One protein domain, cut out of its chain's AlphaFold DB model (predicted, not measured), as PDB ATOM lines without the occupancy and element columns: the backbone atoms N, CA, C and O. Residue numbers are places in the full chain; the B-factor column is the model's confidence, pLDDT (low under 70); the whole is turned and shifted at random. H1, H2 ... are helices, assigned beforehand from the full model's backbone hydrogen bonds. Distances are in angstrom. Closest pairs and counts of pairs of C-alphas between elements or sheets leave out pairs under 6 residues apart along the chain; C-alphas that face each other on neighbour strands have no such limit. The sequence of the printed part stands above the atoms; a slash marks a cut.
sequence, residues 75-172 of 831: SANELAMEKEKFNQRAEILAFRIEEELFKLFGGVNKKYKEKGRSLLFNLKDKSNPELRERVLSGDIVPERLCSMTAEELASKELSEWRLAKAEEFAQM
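This is residues 75 to 172 of the 831 residues of the protein "SPOC domain / Transcription elongation factor S-II protein" of Zea mays (UniProt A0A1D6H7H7). A long helix, H1, and H2 make a narrow V-shaped hairpin; short H3 and H4 pack on H1, H5 packs on H2, and H6 leads away from this small body. Residues 75 to 85 of H1 and 160 to 172 of H6 stick out in different directions. The 98 printed residues are all helix in class, with six named helices, H1 to H6 in order, and no named strand. The whole is loose, with a radius of gyration of the C-alphas of 17.0 A and spans of 60 by 41 by 19 A.

Start with H1, residues 75 to 105, and H2, residues 110 to 124, a hairpin at a shallow tilt of 26 degrees, opposite ways; they touch through residues 101 to 105 and 111 to 116 alone, closest at C-alphas Phe 105 and Tyr 112, 6.0 A. H3, residues 129 to 137, only just touches H1, with 3 pairs of C-alphas within 8 A, closest Ala 90 and Leu 136, 6.9 A, about perpendicular at 87 degrees. H4, residues 142 to 147, touches H1 at a steep tilt of 46 degrees, closest C-alphas Ile 97 and Pro 142, 5.0 A. H5, residues 150 to 153, touches H2, closest C-alphas Asn 122 and Leu 153, 6.4 A. H6, residues 156 to 172, touches no helix. In H1, H2, H3, H4 and H6 every O i to N i+4 pair is within hydrogen-bond range; H5 is too short for one.

Find C-alpha 75 at (12.637, -20.774, -17.985); H1 runs 45.6 A from there. H2 spans 21.2 A, and H6 24.4 A to C-alpha 172 at (13.820, -80.775, -17.162).

The C-alphas of Asn 77 and Met 172 are farthest apart, 60.8 A. The printed part has no cut, and its five links are tight. Look for pLDDT under 70 in 27 residues, among them 75 to 81 and 149 to 161.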
ATOM      1  N   SER A  75      12.768 -19.313 -17.888       56.59
ATOM      2  CA  SER A  75      12.637 -20.774 -17.985       56.59
ATOM      3  C   SER A  75      13.987 -21.478 -18.183       56.59
ATOM      4  O   SER A  75      14.220 -22.516 -17.569       56.59
ATOM      5  N   ALA A  76      14.898 -20.904 -18.977       57.28
ATOM      6  CA  ALA A  76      16.244 -21.455 -19.148       57.28
ATOM      7  C   ALA A  76      17.060 -21.420 -17.840       57.28
ATOM      8  O   ALA A  76      17.693 -22.411 -17.476       57.28
ATOM      9  N   ASN A  77      17.000 -20.306 -17.103       61.12
ATOM     10  CA  ASN A  77      17.731 -20.137 -15.843       61.12
ATOM     11  C   ASN A  77      17.186 -21.030 -14.706       61.12
ATOM     12  O   ASN A  77      17.937 -21.500 -13.855       61.12
ATOM     13  N   GLU A  78      15.879 -21.299 -14.697       64.94
ATOM     14  CA  GLU A  78      15.243 -22.209 -13.739       64.94
ATOM     15  C   GLU A  78      15.736 -23.656 -13.920       64.94
ATOM     16  O   GLU A  78      16.194 -24.273 -12.956       64.94
ATOM     17  N   LEU A  79      15.775 -24.149 -15.165       61.81
ATOM     18  CA  LEU A  79      16.310 -25.473 -15.512       61.81
ATOM     19  C   LEU A  79      17.812 -25.613 -15.204       61.81
ATOM     20  O   LEU A  79      18.253 -26.672 -14.752       61.81
ATOM     21  N   ALA A  80      18.600 -24.550 -15.402       65.88
ATOM     22  CA  ALA A  80      20.015 -24.529 -15.029       65.88
ATOM     23  C   ALA A  80      20.201 -24.700 -13.508       65.88
ATOM     24  O   ALA A  80      20.951 -25.576 -13.068       65.88
ATOM     25  N   MET A  81      19.451 -23.940 -12.700       68.75
ATOM     26  CA  MET A  81      19.495 -24.047 -11.237       68.75
ATOM     27  C   MET A  81      18.979 -25.389 -10.699       68.75
ATOM     28  O   MET A  81      19.386 -25.796  -9.611       68.75
ATOM     29  N   GLU A  82      18.067 -26.082 -11.385       70.12
ATOM     30  CA  GLU A  82      17.681 -27.448 -10.993       70.12
ATOM     31  C   GLU A  82      18.789 -28.464 -11.285       70.12
ATOM     32  O   GLU A  82      19.082 -29.306 -10.431       70.12
ATOM     33  N   LYS A  83      19.466 -28.347 -12.435       74.12
ATOM     34  CA  LYS A  83      20.602 -29.211 -12.788       74.12
ATOM     35  C   LYS A  83      21.776 -29.051 -11.818       74.12
ATOM     36  O   LYS A  83      22.361 -30.047 -11.402       74.12
ATOM     37  N   GLU A  84      22.078 -27.824 -11.400       76.19
ATOM     38  CA  GLU A  84      23.122 -27.557 -10.405       76.19
ATOM     39  C   GLU A  84      22.802 -28.222  -9.051       76.19
ATOM     40  O   GLU A  84      23.623 -28.954  -8.497       76.19
ATOM     41  N   LYS A  85      21.563 -28.069  -8.557       78.19
ATOM     42  CA  LYS A  85      21.090 -28.719  -7.317       78.19
ATOM     43  C   LYS A  85      21.093 -30.246  -7.415       78.19
ATOM     44  O   LYS A  85      21.289 -30.919  -6.403       78.19
ATOM     45  N   PHE A  86      20.856 -30.805  -8.603       78.75
ATOM     46  CA  PHE A  86      20.946 -32.244  -8.847       78.75
ATOM     47  C   PHE A  86      22.394 -32.742  -8.724       78.75
ATOM     48  O   PHE A  86      22.633 -33.714  -8.008       78.75
ATOM     49  N   ASN A  87      23.357 -32.040  -9.332       79.81
ATOM     50  CA  ASN A  87      24.784 -32.365  -9.217       79.81
ATOM     51  C   ASN A  87      25.256 -32.304  -7.753       79.81
ATOM     52  O   ASN A  87      25.771 -33.295  -7.240       79.81
ATOM     53  N   GLN A  88      24.954 -31.212  -7.038       83.50
ATOM     54  CA  GLN A  88      25.294 -31.054  -5.615       83.50
ATOM     55  C   GLN A  88      24.728 -32.195  -4.744       83.50
ATOM     56  O   GLN A  88      25.399 -32.694  -3.839       83.50
ATOM     57  N   ARG A  89      23.499 -32.660  -5.018       85.00
ATOM     58  CA  ARG A  89      22.911 -33.827  -4.329       85.00
ATOM     59  C   ARG A  89      23.650 -35.126  -4.652       85.00
ATOM     60  O   ARG A  89      23.886 -35.915  -3.740       85.00
ATOM     61  N   ALA A  90      24.011 -35.345  -5.916       84.88
ATOM     62  CA  ALA A  90      24.747 -36.531  -6.349       84.88
ATOM     63  C   ALA A  90      26.165 -36.583  -5.749       84.88
ATOM     64  O   ALA A  90      26.596 -37.648  -5.312       84.88
ATOM     65  N   GLU A  91      26.854 -35.445  -5.647       86.88
ATOM     66  CA  GLU A  91      28.167 -35.316  -5.000       86.88
ATOM     67  C   GLU A  91      28.098 -35.641  -3.501       86.88
ATOM     68  O   GLU A  91      28.822 -36.514  -3.022       86.88
ATOM     69  N   ILE A  92      27.170 -35.019  -2.760       87.44
ATOM     70  CA  ILE A  92      26.955 -35.295  -1.325       87.44
ATOM     71  C   ILE A  92      26.626 -36.778  -1.088       87.44
ATOM     72  O   ILE A  92      27.057 -37.365  -0.092       87.44
ATOM     73  N   LEU A  93      25.868 -37.400  -1.995       86.81
ATOM     74  CA  LEU A  93      25.548 -38.823  -1.932       86.81
ATOM     75  C   LEU A  93      26.772 -39.705  -2.242       86.81
ATOM     76  O   LEU A  93      26.995 -40.690  -1.540       86.81
ATOM     77  N   ALA A  94      27.595 -39.337  -3.228       88.19
ATOM     78  CA  ALA A  94      28.830 -40.044  -3.561       88.19
ATOM     79  C   ALA A  94      29.824 -40.045  -2.387       88.19
ATOM     80  O   ALA A  94      30.335 -41.109  -2.040       88.19
ATOM     81  N   PHE A  95      30.017 -38.906  -1.709       89.00
ATOM     82  CA  PHE A  95      30.855 -38.832  -0.505       89.00
ATOM     83  C   PHE A  95      30.357 -39.760   0.612       89.00
ATOM     84  O   PHE A  95      31.163 -40.452   1.228       89.00
ATOM     85  N   ARG A  96      29.038 -39.852   0.841       87.62
ATOM     86  CA  ARG A  96      28.459 -40.786   1.831       87.62
ATOM     87  C   ARG A  96      28.657 -42.255   1.448       87.62
ATOM     88  O   ARG A  96      28.868 -43.090   2.320       87.62
ATOM     89  N   ILE A  97      28.590 -42.579   0.156       88.69
ATOM     90  CA  ILE A  97      28.863 -43.936  -0.342       88.69
ATOM     91  C   ILE A  97      30.343 -44.285  -0.159       88.69
ATOM     92  O   ILE A  97      30.644 -45.401   0.259       88.69
ATOM     93  N   GLU A  98      31.263 -43.348  -0.406       90.00
ATOM     94  CA  GLU A  98      32.686 -43.576  -0.141       90.00
ATOM     95  C   GLU A  98      32.983 -43.701   1.364       90.00
ATOM     96  O   GLU A  98      33.728 -44.596   1.765       90.00
ATOM     97  N   GLU A  99      32.345 -42.886   2.210       88.00
ATOM     98  CA  GLU A  99      32.486 -42.945   3.670       88.00
ATOM     99  C   GLU A  99      32.050 -44.311   4.236       88.00
ATOM    100  O   GLU A  99      32.801 -44.931   4.994       88.00
ATOM    101  N   GLU A 100      30.884 -44.832   3.833       86.25
ATOM    102  CA  GLU A 100      30.425 -46.161   4.266       86.25
ATOM    103  C   GLU A 100      31.252 -47.302   3.666       86.25
ATOM    104  O   GLU A 100      31.559 -48.277   4.357       86.25
ATOM    105  N   LEU A 101      31.707 -47.173   2.415       86.62
ATOM    106  CA  LEU A 101      32.641 -48.131   1.821       86.62
ATOM    107  C   LEU A 101      33.966 -48.174   2.604       86.62
ATOM    108  O   LEU A 101      34.530 -49.251   2.815       86.62
ATOM    109  N   PHE A 102      34.454 -47.022   3.068       87.00
ATOM    110  CA  PHE A 102      35.677 -46.918   3.861       87.00
ATOM    111  C   PHE A 102      35.496 -47.513   5.262       87.00
ATOM    112  O   PHE A 102      36.338 -48.307   5.692       87.00
ATOM    113  N   LYS A 103      34.377 -47.214   5.941       87.38
ATOM    114  CA  LYS A 103      34.003 -47.808   7.239       87.38
ATOM    115  C   LYS A 103      33.932 -49.334   7.169       87.38
ATOM    116  O   LYS A 103      34.539 -50.006   8.000       87.38
ATOM    117  N   LEU A 104      33.261 -49.888   6.154       81.19
ATOM    118  CA  LEU A 104      33.073 -51.337   5.987       81.19
ATOM    119  C   LEU A 104      34.377 -52.114   5.734       81.19
ATOM    120  O   LEU A 104      34.462 -53.287   6.101       81.19
ATOM    121  N   PHE A 105      35.390 -51.492   5.119       82.25
ATOM    122  CA  PHE A 105      36.680 -52.141   4.839       82.25
ATOM    123  C   PHE A 105      37.834 -51.705   5.754       82.25
ATOM    124  O   PHE A 105      38.915 -52.293   5.668       82.25
ATOM    125  N   GLY A 106      37.621 -50.721   6.634       78.38
ATOM    126  CA  GLY A 106      38.614 -50.231   7.596       78.38
ATOM    127  C   GLY A 106      39.857 -49.592   6.961       78.38
ATOM    128  O   GLY A 106      40.905 -49.529   7.602       78.38
ATOM    129  N   GLY A 107      39.775 -49.174   5.694       77.19
ATOM    130  CA  GLY A 107      40.900 -48.638   4.925       77.19
ATOM    131  C   GLY A 107      40.895 -49.036   3.445       77.19
ATOM    132  O   GLY A 107      40.101 -49.861   2.992       77.19
ATOM    133  N   VAL A 108      41.839 -48.474   2.680       81.12
ATOM    134  CA  VAL A 108      41.948 -48.612   1.208       81.12
ATOM    135  C   VAL A 108      42.569 -49.962   0.786       81.12
ATOM    136  O   VAL A 108      43.559 -50.040   0.056       81.12
ATOM    137  N   ASN A 109      41.991 -51.055   1.277       81.62
ATOM    138  CA  ASN A 109      42.423 -52.433   1.034       81.62
ATOM    139  C   ASN A 109      42.094 -52.888  -0.413       81.62
ATOM    140  O   ASN A 109      41.308 -52.249  -1.118       81.62
ATOM    141  N   LYS A 110      42.625 -54.032  -0.874       85.38
ATOM    142  CA  LYS A 110      42.288 -54.609  -2.194       85.38
ATOM    143  C   LYS A 110      40.769 -54.753  -2.370       85.38
ATOM    144  O   LYS A 110      40.240 -54.343  -3.399       85.38
ATOM    145  N   LYS A 111      40.076 -55.239  -1.330       83.06
ATOM    146  CA  LYS A 111      38.611 -55.400  -1.304       83.06
ATOM    147  C   LYS A 111      37.852 -54.075  -1.470       83.06
ATOM    148  O   LYS A 111      36.862 -54.050  -2.190       83.06
ATOM    149  N   TYR A 112      38.346 -52.977  -0.884       87.56
ATOM    150  CA  TYR A 112      37.784 -51.631  -1.069       87.56
ATOM    151  C   TYR A 112      37.858 -51.207  -2.541       87.56
ATOM    152  O   TYR A 112      36.843 -50.861  -3.141       87.56
ATOM    153  N   LYS A 113      39.044 -51.315  -3.162       87.06
ATOM    154  CA  LYS A 113      39.246 -50.939  -4.575       87.06
ATOM    155  C   LYS A 113      38.421 -51.808  -5.530       87.06
ATOM    156  O   LYS A 113      37.889 -51.310  -6.519       87.06
ATOM    157  N   GLU A 114      38.299 -53.098  -5.236       85.88
ATOM    158  CA  GLU A 114      37.505 -54.060  -6.002       85.88
ATOM    159  C   GLU A 114      35.996 -53.778  -5.890       85.88
ATOM    160  O   GLU A 114      35.309 -53.670  -6.910       85.88
ATOM    161  N   LYS A 115      35.489 -53.541  -4.673       85.06
ATOM    162  CA  LYS A 115      34.081 -53.201  -4.433       85.06
ATOM    163  C   LYS A 115      33.711 -51.825  -4.989       85.06
ATOM    164  O   LYS A 115      32.676 -51.715  -5.636       85.06
ATOM    165  N   GLY A 116      34.571 -50.814  -4.844       87.38
ATOM    166  CA  GLY A 116      34.376 -49.488  -5.444       87.38
ATOM    167  C   GLY A 116      34.301 -49.535  -6.975       87.38
ATOM    168  O   GLY A 116      33.399 -48.945  -7.567       87.38
ATOM    169  N   ARG A 117      35.168 -50.323  -7.631       87.19
ATOM    170  CA  ARG A 117      35.087 -50.567  -9.087       87.19
ATOM    171  C   ARG A 117      33.794 -51.284  -9.486       87.19
ATOM    172  O   ARG A 117      33.201 -50.925 -10.500       87.19
ATOM    173  N   SER A 118      33.344 -52.260  -8.695       84.62
ATOM    174  CA  SER A 118      32.073 -52.964  -8.919       84.62
ATOM    175  C   SER A 118      30.860 -52.031  -8.783       84.62
ATOM    176  O   SER A 118      29.982 -52.050  -9.644       84.62
ATOM    177  N   LEU A 119      30.833 -51.170  -7.761       85.81
ATOM    178  CA  LEU A 119      29.789 -50.158  -7.572       85.81
ATOM    179  C   LEU A 119      29.761 -49.158  -8.734       85.81
ATOM    180  O   LEU A 119      28.708 -48.948  -9.334       85.81
ATOM    181  N   LEU A 120      30.919 -48.602  -9.105       86.81
ATOM    182  CA  LEU A 120      31.033 -47.639 -10.203       86.81
ATOM    183  C   LEU A 120      30.580 -48.229 -11.547       86.81
ATOM    184  O   LEU A 120      29.916 -47.538 -12.317       86.81
ATOM    185  N   PHE A 121      30.897 -49.498 -11.825       82.94
ATOM    186  CA  PHE A 121      30.445 -50.184 -13.038       82.94
ATOM    187  C   PHE A 121      28.914 -50.314 -13.085       82.94
ATOM    188  O   PHE A 121      28.304 -49.923 -14.075       82.94
ATOM    189  N   ASN A 122      28.287 -50.783 -12.000       82.44
ATOM    190  CA  ASN A 122      26.832 -50.979 -11.944       82.44
ATOM    191  C   ASN A 122      26.048 -49.653 -11.963       82.44
ATOM    192  O   ASN A 122      25.042 -49.546 -12.656       82.44
ATOM    193  N   LEU A 123      26.517 -48.616 -11.260       82.31
ATOM    194  CA  LEU A 123      25.863 -47.297 -11.259       82.31
ATOM    195  C   LEU A 123      25.980 -46.581 -12.620       82.31
ATOM    196  O   LEU A 123      25.078 -45.834 -13.013       82.31
ATOM    197  N   LYS A 124      27.073 -46.824 -13.358       82.81
ATOM    198  CA  LYS A 124      27.327 -46.252 -14.690       82.81
ATOM    199  C   LYS A 124      26.687 -47.053 -15.835       82.81
ATOM    200  O   LYS A 124      26.678 -46.568 -16.966       82.81
ATOM    201  N   ASP A 125      26.113 -48.230 -15.569       78.94
ATOM    202  CA  ASP A 125      25.445 -49.041 -16.592       78.94
ATOM    203  C   ASP A 125      24.172 -48.354 -17.116       78.94
ATOM    204  O   ASP A 125      23.206 -48.111 -16.386       78.94
ATOM    205  N   LYS A 126      24.138 -48.054 -18.417       70.12
ATOM    206  CA  LYS A 126      22.964 -47.464 -19.074       70.12
ATOM    207  C   LYS A 126      21.742 -48.396 -19.018       70.12
ATOM    208  O   LYS A 126      20.628 -47.883 -18.995       70.12
ATOM    209  N   SER A 127      21.953 -49.711 -18.914       61.88
ATOM    210  CA  SER A 127      20.916 -50.752 -18.857       61.88
ATOM    211  C   SER A 127      20.117 -50.784 -17.543       61.88
ATOM    212  O   SER A 127      19.050 -51.387 -17.491       61.88
ATOM    213  N   ASN A 128      20.590 -50.121 -16.477       66.38
ATOM    214  CA  ASN A 128      19.905 -50.087 -15.179       66.38
ATOM    215  C   ASN A 128      19.655 -48.644 -14.677       66.38
ATOM    216  O   ASN A 128      20.347 -48.163 -13.773       66.38
ATOM    217  N   PRO A 129      18.680 -47.912 -15.256       73.50
ATOM    218  CA  PRO A 129      18.282 -46.597 -14.751       73.50
ATOM    219  C   PRO A 129      17.611 -46.674 -13.372       73.50
ATOM    220  O   PRO A 129      17.809 -45.774 -12.559       73.50
ATOM    221  N   GLU A 130      16.890 -47.762 -13.083       75.31
ATOM    222  CA  GLU A 130      16.139 -47.958 -11.836       75.31
ATOM    223  C   GLU A 130      17.060 -47.974 -10.601       75.31
ATOM    224  O   GLU A 130      16.726 -47.402  -9.565       75.31
ATOM    225  N   LEU A 131      18.262 -48.563 -10.709       76.31
ATOM    226  CA  LEU A 131      19.265 -48.503  -9.641       76.31
ATOM    227  C   LEU A 131      19.727 -47.065  -9.376       76.31
ATOM    228  O   LEU A 131      19.829 -46.679  -8.215       76.31
ATOM    229  N   ARG A 132      19.994 -46.267 -10.422       81.12
ATOM    230  CA  ARG A 132      20.372 -44.853 -10.246       81.12
ATOM    231  C   ARG A 132      19.257 -44.066  -9.572       81.12
ATOM    232  O   ARG A 132      19.543 -43.299  -8.661       81.12
ATOM    233  N   GLU A 133      18.014 -44.273  -9.992       80.12
ATOM    234  CA  GLU A 133      16.846 -43.609  -9.414       80.12
ATOM    235  C   GLU A 133      16.671 -43.972  -7.933       80.12
ATOM    236  O   GLU A 133      16.671 -43.077  -7.093       80.12
ATOM    237  N   ARG A 134      16.666 -45.266  -7.577       80.94
ATOM    238  CA  ARG A 134      16.570 -45.722  -6.174       80.94
ATOM    239  C   ARG A 134      17.743 -45.264  -5.293       80.94
ATOM    240  O   ARG A 134      17.565 -45.036  -4.098       80.94
ATOM    241  N   VAL A 135      18.941 -45.109  -5.860       83.56
ATOM    242  CA  VAL A 135      20.124 -44.589  -5.148       83.56
ATOM    243  C   VAL A 135      20.053 -43.067  -4.958       83.56
ATOM    244  O   VAL A 135      20.394 -42.582  -3.882       83.56
ATOM    245  N   LEU A 136      19.564 -42.308  -5.944       81.31
ATOM    246  CA  LEU A 136      19.406 -40.846  -5.856       81.31
ATOM    247  C   LEU A 136      18.200 -40.418  -5.001       81.31
ATOM    248  O   LEU A 136      18.276 -39.395  -4.321       81.31
ATOM    249  N   SER A 137      17.120 -41.203  -5.000       78.50
ATOM    250  CA  SER A 137      15.947 -41.018  -4.130       78.50
ATOM    251  C   SER A 137      16.222 -41.389  -2.667       78.50
ATOM    252  O   SER A 137      15.512 -40.932  -1.774       78.50
ATOM    253  N   GLY A 138      17.270 -42.181  -2.407       74.56
ATOM    254  CA  GLY A 138      17.656 -42.628  -1.066       74.56
ATOM    255  C   GLY A 138      16.964 -43.908  -0.583       74.56
ATOM    256  O   GLY A 138      17.167 -44.292   0.567       74.56
ATOM    257  N   ASP A 139      16.207 -44.598  -1.446       79.50
ATOM    258  CA  ASP A 139      15.582 -45.898  -1.140       79.50
ATOM    259  C   ASP A 139      16.630 -46.974  -0.810       79.50
ATOM    260  O   ASP A 139      16.377 -47.900  -0.037       79.50
ATOM    261  N   ILE A 140      17.830 -46.851  -1.392       80.81
ATOM    262  CA  ILE A 140      18.990 -47.681  -1.068       80.81
ATOM    263  C   ILE A 140      19.970 -46.860  -0.225       80.81
ATOM    264  O   ILE A 140      20.740 -46.050  -0.740       80.81
ATOM    265  N   VAL A 141      19.970 -47.121   1.084       84.19
ATOM    266  CA  VAL A 141      20.928 -46.549   2.047       84.19
ATOM    267  C   VAL A 141      22.374 -46.894   1.631       84.19
ATOM    268  O   VAL A 141      22.620 -48.048   1.267       84.19
ATOM    269  N   PRO A 142      23.355 -45.969   1.725       80.25
ATOM    270  CA  PRO A 142      24.755 -46.224   1.355       80.25
ATOM    271  C   PRO A 142      25.386 -47.475   1.994       80.25
ATOM    272  O   PRO A 142      26.055 -48.244   1.302       80.25
ATOM    273  N   GLU A 143      25.102 -47.743   3.273       81.75
ATOM    274  CA  GLU A 143      25.502 -48.975   3.977       81.75
ATOM    275  C   GLU A 143      24.989 -50.247   3.273       81.75
ATOM    276  O   GLU A 143      25.720 -51.231   3.102       81.75
ATOM    277  N   ARG A 144      23.724 -50.227   2.820       78.75
ATOM    278  CA  ARG A 144      23.122 -51.335   2.070       78.75
ATOM    279  C   ARG A 144      23.736 -51.427   0.677       78.75
ATOM    280  O   ARG A 144      24.144 -52.516   0.291       78.75
ATOM    281  N   LEU A 145      23.898 -50.314  -0.041       80.94
ATOM    282  CA  LEU A 145      24.540 -50.289  -1.364       80.94
ATOM    283  C   LEU A 145      25.933 -50.949  -1.339       80.94
ATOM    284  O   LEU A 145      26.265 -51.763  -2.202       80.94
ATOM    285  N   CYS A 146      26.731 -50.651  -0.311       79.31
ATOM    286  CA  CYS A 146      28.075 -51.201  -0.149       79.31
ATOM    287  C   CYS A 146      28.099 -52.676   0.295       79.31
ATOM    288  O   CYS A 146      29.114 -53.343   0.084       79.31
ATOM    289  N   SER A 147      27.004 -53.214   0.846       75.88
ATOM    290  CA  SER A 147      26.894 -54.613   1.298       75.88
ATOM    291  C   SER A 147      26.113 -55.541   0.350       75.88
ATOM    292  O   SER A 147      26.366 -56.744   0.362       75.88
ATOM    293  N   MET A 148      25.243 -55.015  -0.522       75.00
ATOM    294  CA  MET A 148      24.566 -55.771  -1.595       75.00
ATOM    295  C   MET A 148      25.573 -56.461  -2.530       75.00
ATOM    296  O   MET A 148      26.660 -55.933  -2.787       75.00
ATOM    297  N   THR A 149      25.232 -57.632  -3.076       69.81
ATOM    298  CA  THR A 149      26.096 -58.328  -4.050       69.81
ATOM    299  C   THR A 149      26.105 -57.604  -5.401       69.81
ATOM    300  O   THR A 149      25.244 -56.778  -5.683       69.81
ATOM    301  N   ALA A 150      27.072 -57.909  -6.273       66.38
ATOM    302  CA  ALA A 150      27.063 -57.369  -7.638       66.38
ATOM    303  C   ALA A 150      25.831 -57.831  -8.446       66.38
ATOM    304  O   ALA A 150      25.420 -57.147  -9.374       66.38
ATOM    305  N   GLU A 151      25.226 -58.960  -8.073       62.12
ATOM    306  CA  GLU A 151      24.043 -59.532  -8.723       62.12
ATOM    307  C   GLU A 151      22.753 -58.831  -8.271       62.12
ATOM    308  O   GLU A 151      21.912 -58.520  -9.106       62.12
ATOM    309  N   GLU A 152      22.638 -58.469  -6.987       64.31
ATOM    310  CA  GLU A 152      21.541 -57.625  -6.476       64.31
ATOM    311  C   GLU A 152      21.554 -56.193  -7.060       64.31
ATOM    312  O   GLU A 152      20.559 -55.473  -6.964       64.31
ATOM    313  N   LEU A 153      22.672 -55.769  -7.662       64.44
ATOM    314  CA  LEU A 153      22.835 -54.468  -8.322       64.44
ATOM    315  C   LEU A 153      22.634 -54.537  -9.852       64.44
ATOM    316  O   LEU A 153      22.288 -53.529 -10.468       64.44
ATOM    317  N   ALA A 154      22.816 -55.704 -10.478       53.91
ATOM    318  CA  ALA A 154      22.892 -55.866 -11.934       53.91
ATOM    319  C   ALA A 154      21.565 -56.325 -12.582       53.91
ATOM    320  O   ALA A 154      21.482 -57.416 -13.142       53.91
ATOM    321  N   SER A 155      20.560 -55.441 -12.561       62.53
ATOM    322  CA  SER A 155      19.211 -55.612 -13.136       62.53
ATOM    323  C   SER A 155      18.338 -56.708 -12.504       62.53
ATOM    324  O   SER A 155      18.638 -57.902 -12.532       62.53
ATOM    325  N   LYS A 156      17.173 -56.280 -12.005       60.28
ATOM    326  CA  LYS A 156      16.123 -57.149 -11.462       60.28
ATOM    327  C   LYS A 156      15.552 -58.100 -12.523       60.28
ATOM    328  O   LYS A 156      15.400 -59.286 -12.267       60.28
ATOM    329  N   GLU A 157      15.300 -57.604 -13.732       55.81
ATOM    330  CA  GLU A 157      14.763 -58.412 -14.835       55.81
ATOM    331  C   GLU A 157      15.750 -59.512 -15.267       55.81
ATOM    332  O   GLU A 157      15.356 -60.646 -15.541       55.81
ATOM    333  N   LEU A 158      17.057 -59.217 -15.258       55.78
ATOM    334  CA  LEU A 158      18.087 -60.199 -15.601       55.78
ATOM    335  C   LEU A 158      18.269 -61.262 -14.503       55.78
ATOM    336  O   LEU A 158      18.551 -62.419 -14.825       55.78
ATOM    337  N   SER A 159      18.108 -60.902 -13.224       56.16
ATOM    338  CA  SER A 159      18.147 -61.873 -12.125       56.16
ATOM    339  C   SER A 159      16.907 -62.772 -12.117       56.16
ATOM    340  O   SER A 159      17.053 -63.990 -12.003       56.16
ATOM    341  N   GLU A 160      15.717 -62.216 -12.358       63.47
ATOM    342  CA  GLU A 160      14.465 -62.969 -12.513       63.47
ATOM    343  C   GLU A 160      14.527 -63.926 -13.718       63.47
ATOM    344  O   GLU A 160      14.190 -65.102 -13.578       63.47
ATOM    345  N   TRP A 161      15.064 -63.494 -14.868       67.69
ATOM    346  CA  TRP A 161      15.260 -64.366 -16.036       67.69
ATOM    347  C   TRP A 161      16.254 -65.507 -15.774       67.69
ATOM    348  O   TRP A 161      16.012 -66.648 -16.171       67.69
ATOM    349  N   ARG A 162      17.370 -65.231 -15.082       71.81
ATOM    350  CA  ARG A 162      18.349 -66.265 -14.698       71.81
ATOM    351  C   ARG A 162      17.755 -67.275 -13.715       71.81
ATOM    352  O   ARG A 162      18.013 -68.466 -13.868       71.81
ATOM    353  N   LEU A 163      16.964 -66.813 -12.747       68.31
ATOM    354  CA  LEU A 163      16.310 -67.671 -11.760       68.31
ATOM    355  C   LEU A 163      15.240 -68.557 -12.413       68.31
ATOM    356  O   LEU A 163      15.294 -69.774 -12.259       68.31
ATOM    357  N   ALA A 164      14.350 -67.973 -13.221       68.94
ATOM    358  CA  ALA A 164      13.323 -68.713 -13.956       68.94
ATOM    359  C   ALA A 164      13.929 -69.756 -14.909       68.94
ATOM    360  O   ALA A 164      13.431 -70.874 -15.004       68.94
ATOM    361  N   LYS A 165      15.050 -69.433 -15.570       77.25
ATOM    362  CA  LYS A 165      15.760 -70.380 -16.441       77.25
ATOM    363  C   LYS A 165      16.489 -71.490 -15.673       77.25
ATOM    364  O   LYS A 165      16.614 -72.603 -16.179       77.25
ATOM    365  N   ALA A 166      16.966 -71.215 -14.459       73.81
ATOM    366  CA  ALA A 166      17.512 -72.248 -13.580       73.81
ATOM    367  C   ALA A 166      16.408 -73.193 -13.067       73.81
ATOM    368  O   ALA A 166      16.630 -74.402 -12.998       73.81
ATOM    369  N   GLU A 167      15.216 -72.664 -12.774       73.88
ATOM    370  CA  GLU A 167      14.031 -73.446 -12.400       73.88
ATOM    371  C   GLU A 167      13.521 -74.309 -13.569       73.88
ATOM    372  O   GLU A 167      13.341 -75.514 -13.397       73.88
ATOM    373  N   GLU A 168      13.393 -73.739 -14.775       72.38
ATOM    374  CA  GLU A 168      13.084 -74.461 -16.024       72.38
ATOM    375  C   GLU A 168      14.063 -75.625 -16.254       72.38
ATOM    376  O   GLU A 168      13.654 -76.765 -16.487       72.38
ATOM    377  N   PHE A 169      15.369 -75.360 -16.139       69.44
ATOM    378  CA  PHE A 169      16.398 -76.376 -16.340       69.44
ATOM    379  C   PHE A 169      16.339 -77.476 -15.270       69.44
ATOM    380  O   PHE A 169      16.381 -78.658 -15.608       69.44
ATOM    381  N   ALA A 170      16.172 -77.119 -13.993       70.88
ATOM    382  CA  ALA A 170      15.998 -78.089 -12.910       70.88
ATOM    383  C   ALA A 170      14.748 -78.966 -13.115       70.88
ATOM    384  O   ALA A 170      14.786 -80.168 -12.845       70.88
ATOM    385  N   GLN A 171      13.669 -78.390 -13.649       67.19
ATOM    386  CA  GLN A 171      12.426 -79.097 -13.953       67.19
ATOM    387  C   GLN A 171      12.569 -80.077 -15.134       67.19
ATOM    388  O   GLN A 171      11.889 -81.099 -15.143       67.19
ATOM    389  N   MET A 172      13.486 -79.830 -16.080       56.12
ATOM    390  CA  MET A 172      13.820 -80.775 -17.162       56.12
ATOM    391  C   MET A 172      14.880 -81.828 -16.792       56.12
ATOM    392  O   MET A 172      14.960 -82.860 -17.455       56.12
TER     393      MET A 172